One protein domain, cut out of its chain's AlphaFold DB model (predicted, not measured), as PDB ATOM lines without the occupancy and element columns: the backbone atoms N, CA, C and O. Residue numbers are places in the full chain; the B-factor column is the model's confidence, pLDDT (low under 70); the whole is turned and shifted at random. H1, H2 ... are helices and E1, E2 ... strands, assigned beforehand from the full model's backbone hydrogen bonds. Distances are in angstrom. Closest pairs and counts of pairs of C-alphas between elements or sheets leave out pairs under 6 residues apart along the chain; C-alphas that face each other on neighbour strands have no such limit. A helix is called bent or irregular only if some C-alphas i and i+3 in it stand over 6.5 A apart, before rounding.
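What this domain is: This is residues 82 to 221 of the 221 residues of an uncharacterized protein of Spathaspora sp. JA1 (UniProt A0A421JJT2). Look first for a strongly twisted sheet of four strands with one helix, H3, running across one of its faces, and for a helical hairpin, H1 and H2, set at one end of the sheet where E1 ends. At the opposite end lies the loop of residues 137 to 153, and the short helix H4 is near the far end of H3. The printed part has 140 residues with four named helices and four named strands, along the chain E1 H1 H2 E2 H3 H4 E3 E4; the sheet is mixed, in the order E2 E1 E4 E3, and the class is mixed, helices and strands. The whole is compact, with a radius of gyration of the C-alphas of 15.4 A and spans of 45 by 38 by 25 A.

Where its parts are: Find C-alpha 82 at (121.960, 18.566, 80.496); from there E1 runs 21.8 A to residue 89. H1, residues 91 to 106, covers 23.7 A and is irregular, with C-alphas 92 and 95 7.7 A apart. H2, residues 112 to 124, covers 19.4 A; E2 is residues 131 to 136. Find C-alpha 154 at (117.326, 19.932, 69.446), where H3 begins its 20.1 A to residue 167. H4 is residues 169 to 174, E3 residues 185 to 188, and E4 runs 19.9 A from residue 214 to C-alpha 220 at (111.171, 35.318, 73.694).

How they stand to each other: Begin at the inner strands E1 and E4, which are parallel, with N 87 and O 217 2.9 A apart. E2 is antiparallel to E1, with N 84 and O 133 at 2.9 A. E3 and E4 form a hairpin, antiparallel, with N 186 and O 218 at 2.8 A. H3 is on the sheet at a height of 7.9 A, two layers with helix on one face; the closest C-alphas of H3 and E3 are those of Arg 158 and Val 185, 6.1 A apart. E2, H3, H4 and E3 make a split strand-helix-strand unit, two strands of one sheet joined through helices, with E1 and E4 between them in the sheet, and its crossover is right-handed. H1 and H2 touch at Asn 93 and Ile 124, their closest C-alphas, 6.2 A apart, at a shallow tilt of 20 degrees, opposite ways. H1 only grazes the sheet. In H3 and H4 every O i to N i+4 pair is within hydrogen-bond range; in H1 10 of 12 are, in H2 8 of 9.

The domain as a whole: The C-alphas farthest apart, those of Leu 112 and Met 144, are 47.9 A apart. The printed part has no cut. The links E2 to H3 and E3 to E4 are long. Mean pLDDT of the printed part is 89.5; look to residues 175 to 177 for values under 70.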
ATOM      1  N   VAL A  82     121.419  17.218  80.691       94.62
ATOM      2  CA  VAL A  82     121.960  18.566  80.496       94.62
ATOM      3  C   VAL A  82     121.414  19.526  81.552       94.62
ATOM      4  O   VAL A  82     120.263  19.436  81.983       94.62
ATOM      5  N   HIS A  83     122.238  20.475  81.991       95.75
ATOM      6  CA  HIS A  83     121.791  21.574  82.837       95.75
ATOM      7  C   HIS A  83     121.362  22.763  81.981       95.75
ATOM      8  O   HIS A  83     122.153  23.285  81.197       95.75
ATOM      9  N   ILE A  84     120.144  23.246  82.200       95.81
ATOM     10  CA  ILE A  84     119.585  24.393  81.487       95.81
ATOM     11  C   ILE A  84     119.599  25.614  82.395       95.81
ATOM     12  O   ILE A  84     119.127  25.551  83.530       95.81
ATOM     13  N   ARG A  85     120.108  26.741  81.902       96.19
ATOM     14  CA  ARG A  85     119.906  28.061  82.503       96.19
ATOM     15  C   ARG A  85     118.841  28.791  81.707       96.19
ATOM     16  O   ARG A  85     119.113  29.297  80.621       96.19
ATOM     17  N   LEU A  86     117.634  28.810  82.252       95.56
ATOM     18  CA  LEU A  86     116.491  29.443  81.630       95.56
ATOM     19  C   LEU A  86     116.492  30.945  81.915       95.56
ATOM     20  O   LEU A  86     116.530  31.363  83.075       95.56
ATOM     21  N   ASN A  87     116.408  31.735  80.851       95.12
ATOM     22  CA  ASN A  87     116.182  33.171  80.890       95.12
ATOM     23  C   ASN A  87     115.038  33.565  79.960       95.12
ATOM     24  O   ASN A  87     114.628  32.803  79.086       95.12
ATOM     25  N   VAL A  88     114.547  34.786  80.142       94.12
ATOM     26  CA  VAL A  88     113.436  35.337  79.372       94.12
ATOM     27  C   VAL A  88     113.810  36.741  78.911       94.12
ATOM     28  O   VAL A  88     114.383  37.501  79.699       94.12
ATOM     29  N   ILE A  89     113.512  37.078  77.657       94.19
ATOM     30  CA  ILE A  89     113.731  38.416  77.098       94.19
ATOM     31  C   ILE A  89     112.521  38.883  76.288       94.19
ATOM     32  O   ILE A  89     111.753  38.074  75.771       94.19
ATOM     33  N   ASP A  90     112.416  40.197  76.117       91.44
ATOM     34  CA  ASP A  90     111.531  40.798  75.120       91.44
ATOM     35  C   ASP A  90     112.145  40.640  73.705       91.44
ATOM     36  O   ASP A  90     113.344  40.915  73.538       91.44
ATOM     37  N   PRO A  91     111.366  40.242  72.677       89.94
ATOM     38  CA  PRO A  91     111.821  40.123  71.291       89.94
ATOM     39  C   PRO A  91     112.544  41.366  70.752       89.94
ATOM     40  O   PRO A  91     113.458  41.251  69.938       89.94
ATOM     41  N   THR A  92     112.188  42.564  71.225       91.88
ATOM     42  CA  THR A  92     112.831  43.827  70.822       91.88
ATOM     43  C   THR A  92     114.304  43.923  71.228       91.88
ATOM     44  O   THR A  92     115.056  44.699  70.638       91.88
ATOM     45  N   ASN A  93     114.752  43.126  72.204       93.31
ATOM     46  CA  ASN A  93     116.133  43.113  72.689       93.31
ATOM     47  C   ASN A  93     117.005  42.028  72.032       93.31
ATOM     48  O   ASN A  93     118.140  41.818  72.470       93.31
ATOM     49  N   GLN A  94     116.535  41.358  70.975       91.19
ATOM     50  CA  GLN A  94     117.278  40.274  70.319       91.19
ATOM     51  C   GLN A  94     118.661  40.715  69.797       91.19
ATOM     52  O   GLN A  94     119.640  39.985  69.951       91.19
ATOM     53  N   ASP A  95     118.795  41.939  69.281       92.62
ATOM     54  CA  ASP A  95     120.097  42.470  68.848       92.62
ATOM     55  C   ASP A  95     121.089  42.611  70.011       92.62
ATOM     56  O   ASP A  95     122.280  42.325  69.872       92.62
ATOM     57  N   LYS A  96     120.603  43.018  71.191       93.31
ATOM     58  CA  LYS A  96     121.428  43.102  72.403       93.31
ATOM     59  C   LYS A  96     121.780  41.713  72.934       93.31
ATOM     60  O   LYS A  96     122.884  41.533  73.444       93.31
ATOM     61  N   LEU A  97     120.884  40.733  72.787       94.25
ATOM     62  CA  LEU A  97     121.163  39.334  73.118       94.25
ATOM     63  C   LEU A  97     122.332  38.797  72.283       94.25
ATOM     64  O   LEU A  97     123.255  38.195  72.830       94.25
ATOM     65  N   ASN A  98     122.331  39.068  70.977       92.56
ATOM     66  CA  ASN A  98     123.423  38.672  70.090       92.56
ATOM     67  C   ASN A  98     124.752  39.303  70.531       92.56
ATOM     68  O   ASN A  98     125.746  38.593  70.679       92.56
ATOM     69  N   GLN A  99     124.749  40.602  70.853       92.44
ATOM     70  CA  GLN A  99     125.932  41.290  71.391       92.44
ATOM     71  C   GLN A  99     126.409  40.687  72.719       92.44
ATOM     72  O   GLN A  99     127.614  40.586  72.956       92.44
ATOM     73  N   TYR A 100     125.484  40.283  73.594       93.62
ATOM     74  CA  TYR A 100     125.808  39.643  74.866       93.62
ATOM     75  C   TYR A 100     126.549  38.317  74.655       93.62
ATOM     76  O   TYR A 100     127.611  38.114  75.247       93.62
ATOM     77  N   TYR A 101     126.044  37.437  73.787       93.19
ATOM     78  CA  TYR A 101     126.682  36.142  73.532       93.19
ATOM     79  C   TYR A 101     127.969  36.254  72.711       93.19
ATOM     80  O   TYR A 101     128.930  35.543  73.008       93.19
ATOM     81  N   GLU A 102     128.048  37.191  71.766       91.44
ATOM     82  CA  GLU A 102     129.292  37.501  71.053       91.44
ATOM     83  C   GLU A 102     130.377  37.976  72.029       91.44
ATOM     84  O   GLU A 102     131.516  37.495  72.008       91.44
ATOM     85  N   LEU A 103     130.022  38.871  72.958       90.75
ATOM     86  CA  LEU A 103     130.935  39.307  74.007       90.75
ATOM     87  C   LEU A 103     131.330  38.124  74.895       90.75
ATOM     88  O   LEU A 103     132.520  37.925  75.138       90.75
ATOM     89  N   LYS A 104     130.370  37.311  75.345       88.81
ATOM     90  CA  LYS A 104     130.610  36.128  76.187       88.81
ATOM     91  C   LYS A 104     131.579  35.137  75.530       88.81
ATOM     92  O   LYS A 104     132.438  34.582  76.214       88.81
ATOM     93  N   GLN A 105     131.486  34.959  74.213       87.44
ATOM     94  CA  GLN A 105     132.390  34.118  73.430       87.44
ATOM     95  C   GLN A 105     133.803  34.713  73.351       87.44
ATOM     96  O   GLN A 105     134.784  34.027  73.641       87.44
ATOM     97  N   ASN A 106     133.914  35.995  72.995       85.00
ATOM     98  CA  ASN A 106     135.199  36.645  72.719       85.00
ATOM     99  C   ASN A 106     135.976  37.048  73.984       85.00
ATOM    100  O   ASN A 106     137.185  37.269  73.930       85.00
ATOM    101  N   SER A 107     135.306  37.157  75.134       79.00
ATOM    102  CA  SER A 107     135.873  37.741  76.357       79.00
ATOM    103  C   SER A 107     136.007  36.770  77.532       79.00
ATOM    104  O   SER A 107     136.108  37.207  78.678       79.00
ATOM    105  N   LYS A 108     136.107  35.458  77.265       70.00
ATOM    106  CA  LYS A 108     136.210  34.403  78.298       70.00
ATOM    107  C   LYS A 108     137.251  34.689  79.398       70.00
ATOM    108  O   LYS A 108     137.041  34.295  80.540       70.00
ATOM    109  N   TYR A 109     138.331  35.410  79.077       73.75
ATOM    110  CA  TYR A 109     139.406  35.771  80.014       73.75
ATOM    111  C   TYR A 109     139.606  37.286  80.207       73.75
ATOM    112  O   TYR A 109     140.571  37.697  80.849       73.75
ATOM    113  N   ASN A 110     138.732  38.136  79.657       77.75
ATOM    114  CA  ASN A 110     138.897  39.589  79.738       77.75
ATOM    115  C   ASN A 110     138.046  40.187  80.867       77.75
ATOM    116  O   ASN A 110     136.850  40.425  80.706       77.75
ATOM    117  N   VAL A 111     138.697  40.481  81.993       75.12
ATOM    118  CA  VAL A 111     138.072  41.025  83.212       75.12
ATOM    119  C   VAL A 111     137.384  42.378  82.974       75.12
ATOM    120  O   VAL A 111     136.362  42.665  83.589       75.12
ATOM    121  N   LEU A 112     137.877  43.203  82.042       74.50
ATOM    122  CA  LEU A 112     137.268  44.507  81.729       74.50
ATOM    123  C   LEU A 112     135.895  44.357  81.060       74.50
ATOM    124  O   LEU A 112     135.020  45.209  81.222       74.50
ATOM    125  N   CYS A 113     135.686  43.262  80.329       78.88
ATOM    126  CA  CYS A 113     134.413  42.970  79.683       78.88
ATOM    127  C   CYS A 113     133.350  42.479  80.670       78.88
ATOM    128  O   CYS A 113     132.173  42.494  80.317       78.88
ATOM    129  N   TRP A 114     133.719  42.092  81.897       80.56
ATOM    130  CA  TRP A 114     132.767  41.567  82.880       80.56
ATOM    131  C   TRP A 114     131.749  42.617  83.307       80.56
ATOM    132  O   TRP A 114     130.560  42.326  83.300       80.56
ATOM    133  N   ASN A 115     132.176  43.859  83.556       84.94
ATOM    134  CA  ASN A 115     131.250  44.942  83.907       84.94
ATOM    135  C   ASN A 115     130.241  45.210  82.784       84.94
ATOM    136  O   ASN A 115     129.048  45.355  83.039       84.94
ATOM    137  N   LYS A 116     130.713  45.219  81.528       87.81
ATOM    138  CA  LYS A 116     129.854  45.398  80.351       87.81
ATOM    139  C   LYS A 116     128.890  44.223  80.180       87.81
ATOM    140  O   LYS A 116     127.732  44.437  79.847       87.81
ATOM    141  N   LEU A 117     129.353  42.997  80.421       88.62
ATOM    142  CA  LEU A 117     128.535  41.790  80.335       88.62
ATOM    143  C   LEU A 117     127.461  41.765  81.429       88.62
ATOM    144  O   LEU A 117     126.314  41.449  81.134       88.62
ATOM    145  N   THR A 118     127.795  42.162  82.659       88.19
ATOM    146  CA  THR A 118     126.829  42.309  83.759       88.19
ATOM    147  C   THR A 118     125.795  43.389  83.461       88.19
ATOM    148  O   THR A 118     124.607  43.155  83.666       88.19
ATOM    149  N   GLN A 119     126.220  44.541  82.936       90.06
ATOM    150  CA  GLN A 119     125.300  45.603  82.535       90.06
ATOM    151  C   GLN A 119     124.351  45.123  81.427       90.06
ATOM    152  O   GLN A 119     123.140  45.205  81.589       90.06
ATOM    153  N   LEU A 120     124.887  44.521  80.357       90.94
ATOM    154  CA  LEU A 120     124.074  43.948  79.280       90.94
ATOM    155  C   LEU A 120     123.102  42.889  79.803       90.94
ATOM    156  O   LEU A 120     121.938  42.915  79.436       90.94
ATOM    157  N   SER A 121     123.558  41.995  80.684       91.12
ATOM    158  CA  SER A 121     122.720  40.975  81.321       91.12
ATOM    159  C   SER A 121     121.522  41.593  82.046       91.12
ATOM    160  O   SER A 121     120.405  41.115  81.879       91.12
ATOM    161  N   SER A 122     121.747  42.648  82.836       89.94
ATOM    162  CA  SER A 122     120.686  43.343  83.575       89.94
ATOM    163  C   SER A 122     119.725  44.111  82.666       89.94
ATOM    164  O   SER A 122     118.577  44.315  83.045       89.94
ATOM    165  N   ASP A 123     120.191  44.558  81.500       92.00
ATOM    166  CA  ASP A 123     119.391  45.351  80.565       92.00
ATOM    167  C   ASP A 123     118.538  44.480  79.623       92.00
ATOM    168  O   ASP A 123     117.543  44.963  79.079       92.00
ATOM    169  N   ILE A 124     118.946  43.226  79.370       94.62
ATOM    170  CA  ILE A 124     118.279  42.328  78.407       94.62
ATOM    171  C   ILE A 124     117.339  41.319  79.064       94.62
ATOM    172  O   ILE A 124     116.282  41.035  78.501       94.62
ATOM    173  N   PHE A 125     117.731  40.740  80.203       94.75
ATOM    174  CA  PHE A 125     116.985  39.651  80.823       94.75
ATOM    175  C   PHE A 125     115.895  40.201  81.734       94.75
ATOM    176  O   PHE A 125     116.143  41.048  82.583       94.75
ATOM    177  N   LEU A 126     114.680  39.675  81.575       92.12
ATOM    178  CA  LEU A 126     113.532  40.033  82.412       92.12
ATOM    179  C   LEU A 126     113.606  39.406  83.810       92.12
ATOM    180  O   LEU A 126     112.899  39.830  84.718       92.12
ATOM    181  N   LEU A 127     114.438  38.375  83.973       90.00
ATOM    182  CA  LEU A 127     114.675  37.720  85.252       90.00
ATOM    183  C   LEU A 127     115.932  38.294  85.904       90.00
ATOM    184  O   LEU A 127     116.999  38.283  85.292       90.00
ATOM    185  N   ASP A 128     115.838  38.669  87.182       87.75
ATOM    186  CA  ASP A 128     117.001  39.093  87.979       87.75
ATOM    187  C   ASP A 128     118.092  38.009  88.035       87.75
ATOM    188  O   ASP A 128     119.288  38.290  88.148       87.75
ATOM    189  N   LYS A 129     117.668  36.739  88.003       90.38
ATOM    190  CA  LYS A 129     118.531  35.558  87.983       90.38
ATOM    191  C   LYS A 129     117.925  34.495  87.080       90.38
ATOM    192  O   LYS A 129     116.725  34.236  87.141       90.38
ATOM    193  N   PHE A 130     118.778  33.824  86.313       92.88
ATOM    194  CA  PHE A 130     118.374  32.651  85.546       92.88
ATOM    195  C   PHE A 130     117.870  31.541  86.470       92.88
ATOM    196  O   PHE A 130     118.367  31.362  87.589       92.88
ATOM    197  N   VAL A 131     116.942  30.736  85.966       93.44
ATOM    198  CA  VAL A 131     116.469  29.548  86.677       93.44
ATOM    199  C   VAL A 131     117.207  28.330  86.152       93.44
ATOM    200  O   VAL A 131     117.255  28.086  84.947       93.44
ATOM    201  N   LYS A 132     117.838  27.580  87.057       94.50
ATOM    202  CA  LYS A 132     118.597  26.385  86.694       94.50
ATOM    203  C   LYS A 132     117.694  25.158  86.751       94.50
ATOM    204  O   LYS A 132     117.192  24.823  87.820       94.50
ATOM    205  N   TYR A 133     117.588  24.452  85.634       94.50
ATOM    206  CA  TYR A 133     116.950  23.146  85.539       94.50
ATOM    207  C   TYR A 133     117.967  22.062  85.190       94.50
ATOM    208  O   TYR A 133     119.080  22.332  84.729       94.50
ATOM    209  N   TYR A 134     117.583  20.821  85.447       94.94
ATOM    210  CA  TYR A 134     118.343  19.634  85.099       94.94
ATOM    211  C   TYR A 134     117.420  18.718  84.308       94.94
ATOM    212  O   TYR A 134     116.372  18.318  84.814       94.94
ATOM    213  N   PHE A 135     117.761  18.492  83.044       94.69
ATOM    214  CA  PHE A 135     116.991  17.654  82.138       94.69
ATOM    215  C   PHE A 135     117.704  16.328  81.995       94.69
ATOM    216  O   PHE A 135     118.884  16.309  81.658       94.69
ATOM    217  N   GLU A 136     116.969  15.248  82.211       92.12
ATOM    218  CA  GLU A 136     117.386  13.893  81.867       92.12
ATOM    219  C   GLU A 136     116.592  13.435  80.650       92.12
ATOM    220  O   GLU A 136     115.426  13.816  80.491       92.12
ATOM    221  N   PHE A 137     117.238  12.656  79.792       90.12
ATOM    222  CA  PHE A 137     116.641  12.045  78.616       90.12
ATOM    223  C   PHE A 137     116.647  10.531  78.802       90.12
ATOM    224  O   PHE A 137     117.705   9.907  78.904       90.12
ATOM    225  N   SER A 138     115.454   9.954  78.885       86.12
ATOM    226  CA  SER A 138     115.259   8.509  78.983       86.12
ATOM    227  C   SER A 138     115.319   7.876  77.590       86.12
ATOM    228  O   SER A 138     115.026   8.556  76.615       86.12
ATOM    229  N   PRO A 139     115.622   6.576  77.445       82.94
ATOM    230  CA  PRO A 139     115.589   5.911  76.135       82.94
ATOM    231  C   PRO A 139     114.260   6.088  75.379       82.94
ATOM    232  O   PRO A 139     114.257   6.286  74.168       82.94
ATOM    233  N   GLU A 140     113.146   6.123  76.112       83.75
ATOM    234  CA  GLU A 140     111.794   6.392  75.596       83.75
ATOM    235  C   GLU A 140     111.687   7.748  74.861       83.75
ATOM    236  O   GLU A 140     110.877   7.907  73.953       83.75
ATOM    237  N   ASP A 141     112.540   8.720  75.210       81.31
ATOM    238  CA  ASP A 141     112.557  10.070  74.636       81.31
ATOM    239  C   ASP A 141     113.148  10.126  73.216       81.31
ATOM    240  O   ASP A 141     113.061  11.165  72.553       81.31
ATOM    241  N   PHE A 142     113.819   9.060  72.767       83.75
ATOM    242  CA  PHE A 142     114.530   9.032  71.486       83.75
ATOM    243  C   PHE A 142     114.535   7.671  70.776       83.75
ATOM    244  O   PHE A 142     115.078   7.569  69.678       83.75
ATOM    245  N   GLU A 143     113.900   6.637  71.334       84.50
ATOM    246  CA  GLU A 143     113.788   5.314  70.700       84.50
ATOM    247  C   GLU A 143     113.086   5.344  69.331       84.50
ATOM    248  O   GLU A 143     113.332   4.481  68.493       84.50
ATOM    249  N   MET A 144     112.244   6.357  69.093       84.00
ATOM    250  CA  MET A 144     111.512   6.560  67.838       84.00
ATOM    251  C   MET A 144     112.287   7.394  66.802       84.00
ATOM    252  O   MET A 144     111.785   7.603  65.694       84.00
ATOM    253  N   ASN A 145     113.482   7.895  67.139       86.19
ATOM    254  CA  ASN A 145     114.310   8.667  66.212       86.19
ATOM    255  C   ASN A 145     114.897   7.764  65.114       86.19
ATOM    256  O   ASN A 145     114.964   6.547  65.253       86.19
ATOM    257  N   GLN A 146     115.348   8.368  64.009       83.88
ATOM    258  CA  GLN A 146     115.955   7.617  62.900       83.88
ATOM    259  C   GLN A 146     117.240   6.887  63.318       83.88
ATOM    260  O   GLN A 146     117.491   5.781  62.849       83.88
ATOM    261  N   GLU A 147     118.026   7.506  64.203       84.31
ATOM    262  CA  GLU A 147     119.281   6.989  64.761       84.31
ATOM    263  C   GLU A 147     119.212   7.092  66.304       84.31
ATOM    264  O   GLU A 147     119.746   8.043  66.888       84.31
ATOM    265  N   PRO A 148     118.508   6.173  67.002       82.94
ATOM    266  CA  PRO A 148     118.322   6.233  68.457       82.94
ATOM    267  C   PRO A 148     119.632   6.266  69.254       82.94
ATOM    268  O   PRO A 148     119.695   6.841  70.338       82.94
ATOM    269  N   GLU A 149     120.707   5.691  68.716       80.62
ATOM    270  CA  GLU A 149     122.045   5.705  69.310       80.62
ATOM    271  C   GLU A 149     122.615   7.115  69.522       80.62
ATOM    272  O   GLU A 149     123.473   7.299  70.386       80.62
ATOM    273  N   LEU A 150     122.128   8.114  68.775       82.44
ATOM    274  CA  LEU A 150     122.548   9.512  68.892       82.44
ATOM    275  C   LEU A 150     121.761  10.304  69.948       82.44
ATOM    276  O   LEU A 150     122.160  11.424  70.292       82.44
ATOM    277  N   GLY A 151     120.698   9.721  70.508       87.69
ATOM    278  CA  GLY A 151     119.901  10.303  71.583       87.69
ATOM    279  C   GLY A 151     118.835  11.294  71.113       87.69
ATOM    280  O   GLY A 151     118.292  11.199  70.013       87.69
ATOM    281  N   SER A 152     118.507  12.253  71.982       91.81
ATOM    282  CA  SER A 152     117.489  13.273  71.717       91.81
ATOM    283  C   SER A 152     117.948  14.350  70.725       91.81
ATOM    284  O   SER A 152     119.145  14.583  70.516       91.81
ATOM    285  N   THR A 153     116.971  15.036  70.133       94.25
ATOM    286  CA  THR A 153     117.166  16.118  69.160       94.25
ATOM    287  C   THR A 153     117.063  17.503  69.800       94.25
ATOM    288  O   THR A 153     116.589  17.669  70.931       94.25
ATOM    289  N   ILE A 154     117.497  18.526  69.062       95.19
ATOM    290  CA  ILE A 154     117.326  19.932  69.446       95.19
ATOM    291  C   ILE A 154     115.843  20.302  69.534       95.19
ATOM    292  O   ILE A 154     115.451  21.019  70.457       95.19
ATOM    293  N   GLU A 155     115.014  19.788  68.624       94.81
ATOM    294  CA  GLU A 155     113.564  19.979  68.654       94.81
ATOM    295  C   GLU A 155     112.955  19.500  69.977       94.81
ATOM    296  O   GLU A 155     112.255  20.267  70.647       94.81
ATOM    297  N   HIS A 156     113.291  18.278  70.412       94.19
ATOM    298  CA  HIS A 156     112.819  17.748  71.690       94.19
ATOM    299  C   HIS A 156     113.256  18.667  72.845       94.19
ATOM    300  O   HIS A 156     112.441  19.073  73.675       94.19
ATOM    301  N   LEU A 157     114.520  19.098  72.875       95.31
ATOM    302  CA  LEU A 157     114.996  20.014  73.913       95.31
ATOM    303  C   LEU A 157     114.228  21.356  73.933       95.31
ATOM    304  O   LEU A 157     113.922  21.857  75.022       95.31
ATOM    305  N   ARG A 158     113.869  21.929  72.773       96.38
ATOM    306  CA  ARG A 158     113.042  23.153  72.702       96.38
ATOM    307  C   ARG A 158     111.641  22.920  73.249       96.38
ATOM    308  O   ARG A 158     111.193  23.719  74.069       96.38
ATOM    309  N   HIS A 159     110.984  21.828  72.856       95.25
ATOM    310  CA  HIS A 159     109.667  21.454  73.380       95.25
ATOM    311  C   HIS A 159     109.693  21.294  74.898       95.25
ATOM    312  O   HIS A 159     108.951  21.974  75.602       95.25
ATOM    313  N   LYS A 160     110.625  20.484  75.411       95.06
ATOM    314  CA  LYS A 160     110.779  20.229  76.847       95.06
ATOM    315  C   LYS A 160     111.016  21.520  77.635       95.06
ATOM    316  O   LYS A 160     110.439  21.711  78.703       95.06
ATOM    317  N   THR A 161     111.820  22.437  77.089       95.12
ATOM    318  CA  THR A 161     112.064  23.761  77.684       95.12
ATOM    319  C   THR A 161     110.809  24.636  77.676       95.12
ATOM    320  O   THR A 161     110.487  25.257  78.690       95.12
ATOM    321  N   LEU A 162     110.088  24.682  76.552       94.81
ATOM    322  CA  LEU A 162     108.871  25.479  76.400       94.81
ATOM    323  C   LEU A 162     107.747  24.989  77.315       94.81
ATOM    324  O   LEU A 162     107.085  25.800  77.961       94.81
ATOM    325  N   ASP A 163     107.535  23.678  77.375       94.19
ATOM    326  CA  ASP A 163     106.491  23.063  78.191       94.19
ATOM    327  C   ASP A 163     106.757  23.301  79.674       94.19
ATOM    328  O   ASP A 163     105.861  23.725  80.407       94.19
ATOM    329  N   LEU A 164     108.012  23.139  80.103       94.00
ATOM    330  CA  LEU A 164     108.417  23.458  81.465       94.00
ATOM    331  C   LEU A 164     108.211  24.941  81.790       94.00
ATOM    332  O   LEU A 164     107.732  25.273  82.876       94.00
ATOM    333  N   PHE A 165     108.530  25.843  80.858       92.69
ATOM    334  CA  PHE A 165     108.290  27.267  81.059       92.69
ATOM    335  C   PHE A 165     106.798  27.568  81.200       92.69
ATOM    336  O   PHE A 165     106.415  28.213  82.172       92.69
ATOM    337  N   LYS A 166     105.950  27.046  80.305       90.81
ATOM    338  CA  LYS A 166     104.485  27.218  80.346       90.81
ATOM    339  C   LYS A 166     103.853  26.696  81.637       90.81
ATOM    340  O   LYS A 166     102.847  27.240  82.080       90.81
ATOM    341  N   GLN A 167     104.434  25.657  82.234       90.50
ATOM    342  CA  GLN A 167     103.995  25.096  83.515       90.50
ATOM    343  C   GLN A 167     104.519  25.875  84.733       90.50
ATOM    344  O   GLN A 167     104.027  25.678  85.843       90.50
ATOM    345  N   SER A 168     105.516  26.744  84.555       89.06
ATOM    346  CA  SER A 168     106.126  27.501  85.649       89.06
ATOM    347  C   SER A 168     105.304  28.730  86.054       89.06
ATOM    348  O   SER A 168     104.605  29.343  85.247       89.06
ATOM    349  N   GLU A 169     105.460  29.172  87.305       86.12
ATOM    350  CA  GLU A 169     104.858  30.426  87.791       86.12
ATOM    351  C   GLU A 169     105.371  31.656  87.022       86.12
ATOM    352  O   GLU A 169     104.647  32.635  86.848       86.12
ATOM    353  N   ILE A 170     106.597  31.582  86.491       84.50
ATOM    354  CA  ILE A 170     107.248  32.651  85.721       84.50
ATOM    355  C   ILE A 170     106.417  33.012  84.488       84.50
ATOM    356  O   ILE A 170     106.223  34.192  84.198       84.50
ATOM    357  N   TYR A 171     105.879  32.005  83.797       83.88
ATOM    358  CA  TYR A 171     105.007  32.219  82.648       83.88
ATOM    359  C   TYR A 171     103.758  33.013  83.032       83.88
ATOM    360  O   TYR A 171     103.373  33.927  82.315       83.88
ATOM    361  N   THR A 172     103.171  32.754  84.201       80.19
ATOM    362  CA  THR A 172     101.972  33.481  84.656       80.19
ATOM    363  C   THR A 172     102.244  34.975  84.853       80.19
ATOM    364  O   THR A 172     101.374  35.801  84.578       80.19
ATOM    365  N   HIS A 173     103.451  35.334  85.296       80.75
ATOM    366  CA  HIS A 173     103.841  36.721  85.546       80.75
ATOM    367  C   HIS A 173     104.345  37.463  84.303       80.75
ATOM    368  O   HIS A 173     104.161  38.675  84.217       80.75
ATOM    369  N   LEU A 174     104.979  36.758  83.363       78.44
ATOM    370  CA  LEU A 174     105.641  37.362  82.200       78.44
ATOM    371  C   LEU A 174     104.883  37.181  80.877       78.44
ATOM    372  O   LEU A 174     105.267  37.776  79.874       78.44
ATOM    373  N   HIS A 175     103.823  36.372  80.835       67.81
ATOM    374  CA  HIS A 175     103.114  36.094  79.590       67.81
ATOM    375  C   HIS A 175     102.269  37.283  79.111       67.81
ATOM    376  O   HIS A 175     101.208  37.607  79.655       67.81
ATOM    377  N   ASN A 176     102.684  37.856  77.982       63.59
ATOM    378  CA  ASN A 176     101.998  38.939  77.289       63.59
ATOM    379  C   ASN A 176     100.980  38.426  76.256       63.59
ATOM    380  O   ASN A 176     101.067  38.764  75.082       63.59
ATOM    381  N   LYS A 177      99.992  37.611  76.661       64.19
ATOM    382  CA  LYS A 177      98.845  37.139  75.828       64.19
ATOM    383  C   LYS A 177      99.183  36.448  74.484       64.19
ATOM    384  O   LYS A 177      98.259  36.023  73.791       64.19
ATOM    385  N   ARG A 178     100.456  36.337  74.105       78.44
ATOM    386  CA  ARG A 178     100.945  35.747  72.861       78.44
ATOM    387  C   ARG A 178     101.181  34.258  73.072       78.44
ATOM    388  O   ARG A 178     101.929  33.862  73.955       78.44
ATOM    389  N   ASN A 179     100.611  33.437  72.195       83.56
ATOM    390  CA  ASN A 179     100.890  32.006  72.195       83.56
ATOM    391  C   ASN A 179     102.353  31.760  71.811       83.56
ATOM    392  O   ASN A 179     102.736  32.004  70.670       83.56
ATOM    393  N   LEU A 180     103.135  31.269  72.772       89.44
ATOM    394  CA  LEU A 180     104.529  30.893  72.559       89.44
ATOM    395  C   LEU A 180     104.627  29.547  71.842       89.44
ATOM    396  O   LEU A 180     103.965  28.572  72.235       89.44
ATOM    397  N   THR A 181     105.496  29.494  70.842       92.56
ATOM    398  CA  THR A 181     105.816  28.286  70.075       92.56
ATOM    399  C   THR A 181     107.291  27.910  70.246       92.56
ATOM    400  O   THR A 181     108.040  28.594  70.945       92.56
ATOM    401  N   ILE A 182     107.722  26.778  69.682       93.00
ATOM    402  CA  ILE A 182     109.112  26.305  69.824       93.00
ATOM    403  C   ILE A 182     110.126  27.251  69.180       93.00
ATOM    404  O   ILE A 182     111.291  27.276  69.576       93.00
ATOM    405  N   GLU A 183     109.679  28.055  68.220       91.94
ATOM    406  CA  GLU A 183     110.477  29.058  67.530       91.94
ATOM    407  C   GLU A 183     110.891  30.207  68.457       91.94
ATOM    408  O   GLU A 183     111.944  30.811  68.254       91.94
ATOM    409  N   ASP A 184     110.103  30.469  69.502       93.06
ATOM    410  CA  ASP A 184     110.385  31.497  70.505       93.06
ATOM    411  C   ASP A 184     111.420  31.034  71.550       93.06
ATOM    412  O   ASP A 184     111.872  31.825  72.378       93.06
ATOM    413  N   VAL A 185     111.827  29.761  71.520       95.75
ATOM    414  CA  VAL A 185     112.892  29.226  72.375       95.75
ATOM    415  C   VAL A 185     114.212  29.312  71.627       95.75
ATOM    416  O   VAL A 185     114.382  28.672  70.594       95.75
ATOM    417  N   LEU A 186     115.184  30.032  72.175       96.50
ATOM    418  CA  LEU A 186     116.563  30.093  71.701       96.50
ATOM    419  C   LEU A 186     117.451  29.204  72.578       96.50
ATOM    420  O   LEU A 186     117.375  29.253  73.804       96.50
ATOM    421  N   ILE A 187     118.317  28.406  71.953       96.75
ATOM    422  CA  ILE A 187     119.244  27.495  72.636       96.75
ATOM    423  C   ILE A 187     120.661  27.905  72.266       96.75
ATOM    424  O   ILE A 187     120.967  28.060  71.083       96.75
ATOM    425  N   PHE A 188     121.522  28.040  73.268       96.06
ATOM    426  CA  PHE A 188     122.944  28.299  73.094       96.06
ATOM    427  C   PHE A 188     123.731  27.078  73.555       96.06
ATOM    428  O   PHE A 188     123.590  26.657  74.698       96.06
ATOM    429  N   ASN A 189     124.561  26.504  72.685       93.44
ATOM    430  CA  ASN A 189     125.364  25.330  73.026       93.44
ATOM    431  C   ASN A 189     126.443  25.651  74.082       93.44
ATOM    432  O   ASN A 189     126.626  26.795  74.503       93.44
ATOM    433  N   ASN A 190     127.230  24.649  74.478       89.12
ATOM    434  CA  ASN A 190     128.284  24.810  75.488       89.12
ATOM    435  C   ASN A 190     129.398  25.803  75.075       89.12
ATOM    436  O   ASN A 190     130.149  26.312  75.908       89.12
ATOM    437  N   LYS A 191     129.500  26.123  73.778       89.75
ATOM    438  CA  LYS A 191     130.416  27.136  73.230       89.75
ATOM    439  C   LYS A 191     129.795  28.538  73.177       89.75
ATOM    440  O   LYS A 191     130.470  29.468  72.745       89.75
ATOM    441  N   ASN A 192     128.570  28.709  73.679       92.00
ATOM    442  CA  ASN A 192     127.762  29.929  73.607       92.00
ATOM    443  C   ASN A 192     127.330  30.315  72.183       92.00
ATOM    444  O   ASN A 192     127.011  31.475  71.933       92.00
ATOM    445  N   HIS A 193     127.306  29.362  71.248       93.25
ATOM    446  CA  HIS A 193     126.757  29.584  69.910       93.25
ATOM    447  C   HIS A 193     125.271  29.274  69.903       93.25
ATOM    448  O   HIS A 193     124.851  28.240  70.422       93.25
ATOM    449  N   MET A 194     124.486  30.160  69.296       94.56
ATOM    450  CA  MET A 194     123.069  29.909  69.074       94.56
ATOM    451  C   MET A 194     122.916  28.732  68.111       94.56
ATOM    452  O   MET A 194     123.462  28.770  67.010       94.56
ATOM    453  N   VAL A 195     122.156  27.714  68.512       95.44
ATOM    454  CA  VAL A 195     121.771  26.617  67.624       95.44
ATOM    455  C   VAL A 195     120.589  27.098  66.775       95.44
ATOM    456  O   VAL A 195     119.544  27.436  67.352       95.44
ATOM    457  N   PRO A 196     120.721  27.176  65.437       93.69
ATOM    458  CA  PRO A 196     119.642  27.615  64.559       93.69
ATOM    459  C   PRO A 196     118.437  26.669  64.596       93.69
ATOM    460  O   PRO A 196     118.557  25.488  64.913       93.69
ATOM    461  N   GLN A 197     117.264  27.169  64.208       91.19
ATOM    462  CA  GLN A 197     116.061  26.335  64.063       91.19
ATOM    463  C   GLN A 197     116.172  25.334  62.905       91.19
ATOM    464  O   GLN A 197     115.538  24.287  62.932       91.19
ATOM    465  N   THR A 198     117.019  25.612  61.909       92.31
ATOM    466  CA  THR A 198     117.310  24.683  60.806       92.31
ATOM    467  C   THR A 198     118.001  23.400  61.271       92.31
ATOM    468  O   THR A 198     118.083  22.450  60.505       92.31
ATOM    469  N   GLU A 199     118.515  23.376  62.504       92.12
ATOM    470  CA  GLU A 199     119.145  22.212  63.130       92.12
ATOM    471  C   GLU A 199     118.220  21.514  64.141       92.12
ATOM    472  O   GLU A 199     118.688  20.749  64.975       92.12
ATOM    473  N   ASN A 200     116.909  21.767  64.103       91.56
ATOM    474  CA  ASN A 200     115.955  21.127  65.014       91.56
ATOM    475  C   ASN A 200     115.989  19.589  64.926       91.56
ATOM    476  O   ASN A 200     115.962  18.928  65.965       91.56
ATOM    477  N   ASP A 201     116.155  19.047  63.717       91.25
ATOM    478  CA  ASP A 201     116.266  17.605  63.464       91.25
ATOM    479  C   ASP A 201     117.639  17.025  63.857       91.25
ATOM    480  O   ASP A 201     117.822  15.808  63.883       91.25
ATOM    481  N   ASN A 202     118.630  17.875  64.165       92.81
ATOM    482  CA  ASN A 202     119.939  17.404  64.598       92.81
ATOM    483  C   ASN A 202     119.906  16.921  66.050       92.81
ATOM    484  O   ASN A 202     119.195  17.435  66.919       92.81
ATOM    485  N   TYR A 203     120.766  15.945  66.319       92.62
ATOM    486  CA  TYR A 203     120.999  15.405  67.649       92.62
ATOM    487  C   TYR A 203     121.799  16.374  68.521       92.62
ATOM    488  O   TYR A 203     122.703  17.061  68.038       92.62
ATOM    489  N   LEU A 204     121.523  16.369  69.828       92.50
ATOM    490  CA  LEU A 204     122.202  17.236  70.801       92.50
ATOM    491  C   LEU A 204     123.734  17.111  70.726       92.50
ATOM    492  O   LEU A 204     124.444  18.121  70.695       92.50
ATOM    493  N   SER A 205     124.231  15.879  70.608       88.75
ATOM    494  CA  SER A 205     125.662  15.569  70.493       88.75
ATOM    495  C   SER A 205     126.307  16.223  69.263       88.75
ATOM    496  O   SER A 205     127.397  16.791  69.364       88.75
ATOM    497  N   LYS A 206     125.611  16.239  68.116       89.81
ATOM    498  CA  LYS A 206     126.077  16.882  66.873       89.81
ATOM    499  C   LYS A 206     126.124  18.413  66.991       89.81
ATOM    500  O   LYS A 206     126.973  19.040  66.365       89.81
ATOM    501  N   CYS A 207     125.300  19.012  67.852       90.31
ATOM    502  CA  CYS A 207     125.259  20.460  68.091       90.31
ATOM    503  C   CYS A 207     126.182  20.938  69.235       90.31
ATOM    504  O   CYS A 207     126.031  22.062  69.727       90.31
ATOM    505  N   HIS A 208     127.152  20.117  69.661       90.38
ATOM    506  CA  HIS A 208     128.047  20.390  70.797       90.38
ATOM    507  C   HIS A 208     127.312  20.574  72.136       90.38
ATOM    508  O   HIS A 208     127.671  21.439  72.945       90.38
ATOM    509  N   ILE A 209     126.262  19.782  72.349       92.38
ATOM    510  CA  ILE A 209     125.561  19.662  73.625       92.38
ATOM    511  C   ILE A 209     125.756  18.230  74.116       92.38
ATOM    512  O   ILE A 209     125.113  17.294  73.645       92.38
ATOM    513  N   GLU A 210     126.672  18.071  75.062       90.50
ATOM    514  CA  GLU A 210     127.061  16.774  75.613       90.50
ATOM    515  C   GLU A 210     126.518  16.583  77.033       90.50
ATOM    516  O   GLU A 210     126.130  17.539  77.717       90.50
ATOM    517  N   THR A 211     126.540  15.335  77.499       89.69
ATOM    518  CA  THR A 211     126.117  14.970  78.853       89.69
ATOM    519  C   THR A 211     126.831  15.819  79.914       89.69
ATOM    520  O   THR A 211     128.050  15.986  79.895       89.69
ATOM    521  N   GLY A 212     126.062  16.383  80.846       88.69
ATOM    522  CA  GLY A 212     126.568  17.205  81.950       88.69
ATOM    523  C   GLY A 212     126.915  18.650  81.579       88.69
ATOM    524  O   GLY A 212     127.304  19.431  82.451       88.69
ATOM    525  N   ASN A 213     126.760  19.047  80.310       93.56
ATOM    526  CA  ASN A 213     126.972  20.433  79.897       93.56
ATOM    527  C   ASN A 213     125.980  21.381  80.588       93.56
ATOM    528  O   ASN A 213     124.876  20.997  80.981       93.56
ATOM    529  N   VAL A 214     126.382  22.647  80.721       94.75
ATOM    530  CA  VAL A 214     125.507  23.730  81.175       94.75
ATOM    531  C   VAL A 214     125.272  24.657  79.996       94.75
ATOM    532  O   VAL A 214     126.195  25.344  79.564       94.75
ATOM    533  N   ILE A 215     124.044  24.676  79.496       96.12
ATOM    534  CA  ILE A 215     123.648  25.478  78.341       96.12
ATOM    535  C   ILE A 215     122.658  26.562  78.751       96.12
ATOM    536  O   ILE A 215     121.946  26.429  79.751       96.12
ATOM    537  N   ASP A 216     122.625  27.644  77.979       96.31
ATOM    538  CA  ASP A 216     121.669  28.723  78.196       96.31
ATOM    539  C   ASP A 216     120.482  28.545  77.238       96.31
ATOM    540  O   ASP A 216     120.655  28.369  76.029       96.31
ATOM    541  N   CYS A 217     119.271  28.620  77.785       96.69
ATOM    542  CA  CYS A 217     118.034  28.657  77.014       96.69
ATOM    543  C   CYS A 217     117.325  29.978  77.288       96.69
ATOM    544  O   CYS A 217     117.133  30.365  78.442       96.69
ATOM    545  N   VAL A 218     116.946  30.684  76.230       96.31
ATOM    546  CA  VAL A 218     116.328  32.007  76.315       96.31
ATOM    547  C   VAL A 218     114.982  31.963  75.615       96.31
ATOM    548  O   VAL A 218     114.919  31.580  74.454       96.31
ATOM    549  N   ILE A 219     113.916  32.350  76.308       94.56
ATOM    550  CA  ILE A 219     112.567  32.410  75.736       94.56
ATOM    551  C   ILE A 219     112.226  33.857  75.388       94.56
ATOM    552  O   ILE A 219     112.426  34.759  76.203       94.56
ATOM    553  N   LEU A 220     111.716  34.056  74.177       92.69
ATOM    554  CA  LEU A 220     111.171  35.318  73.694       92.69
ATOM    555  C   LEU A 220     109.695  35.409  74.117       92.69
ATOM    556  O   LEU A 220     108.910  34.550  73.720       92.69
ATOM    557  N   VAL A 221     109.317  36.406  74.927       88.56
ATOM    558  CA  VAL A 221     107.933  36.581  75.443       88.56
ATOM    559  C   VAL A 221     107.243  37.850  74.976       88.56
ATOM    560  O   VAL A 221     107.925  38.881  74.816       88.56
TER     561      VAL A 221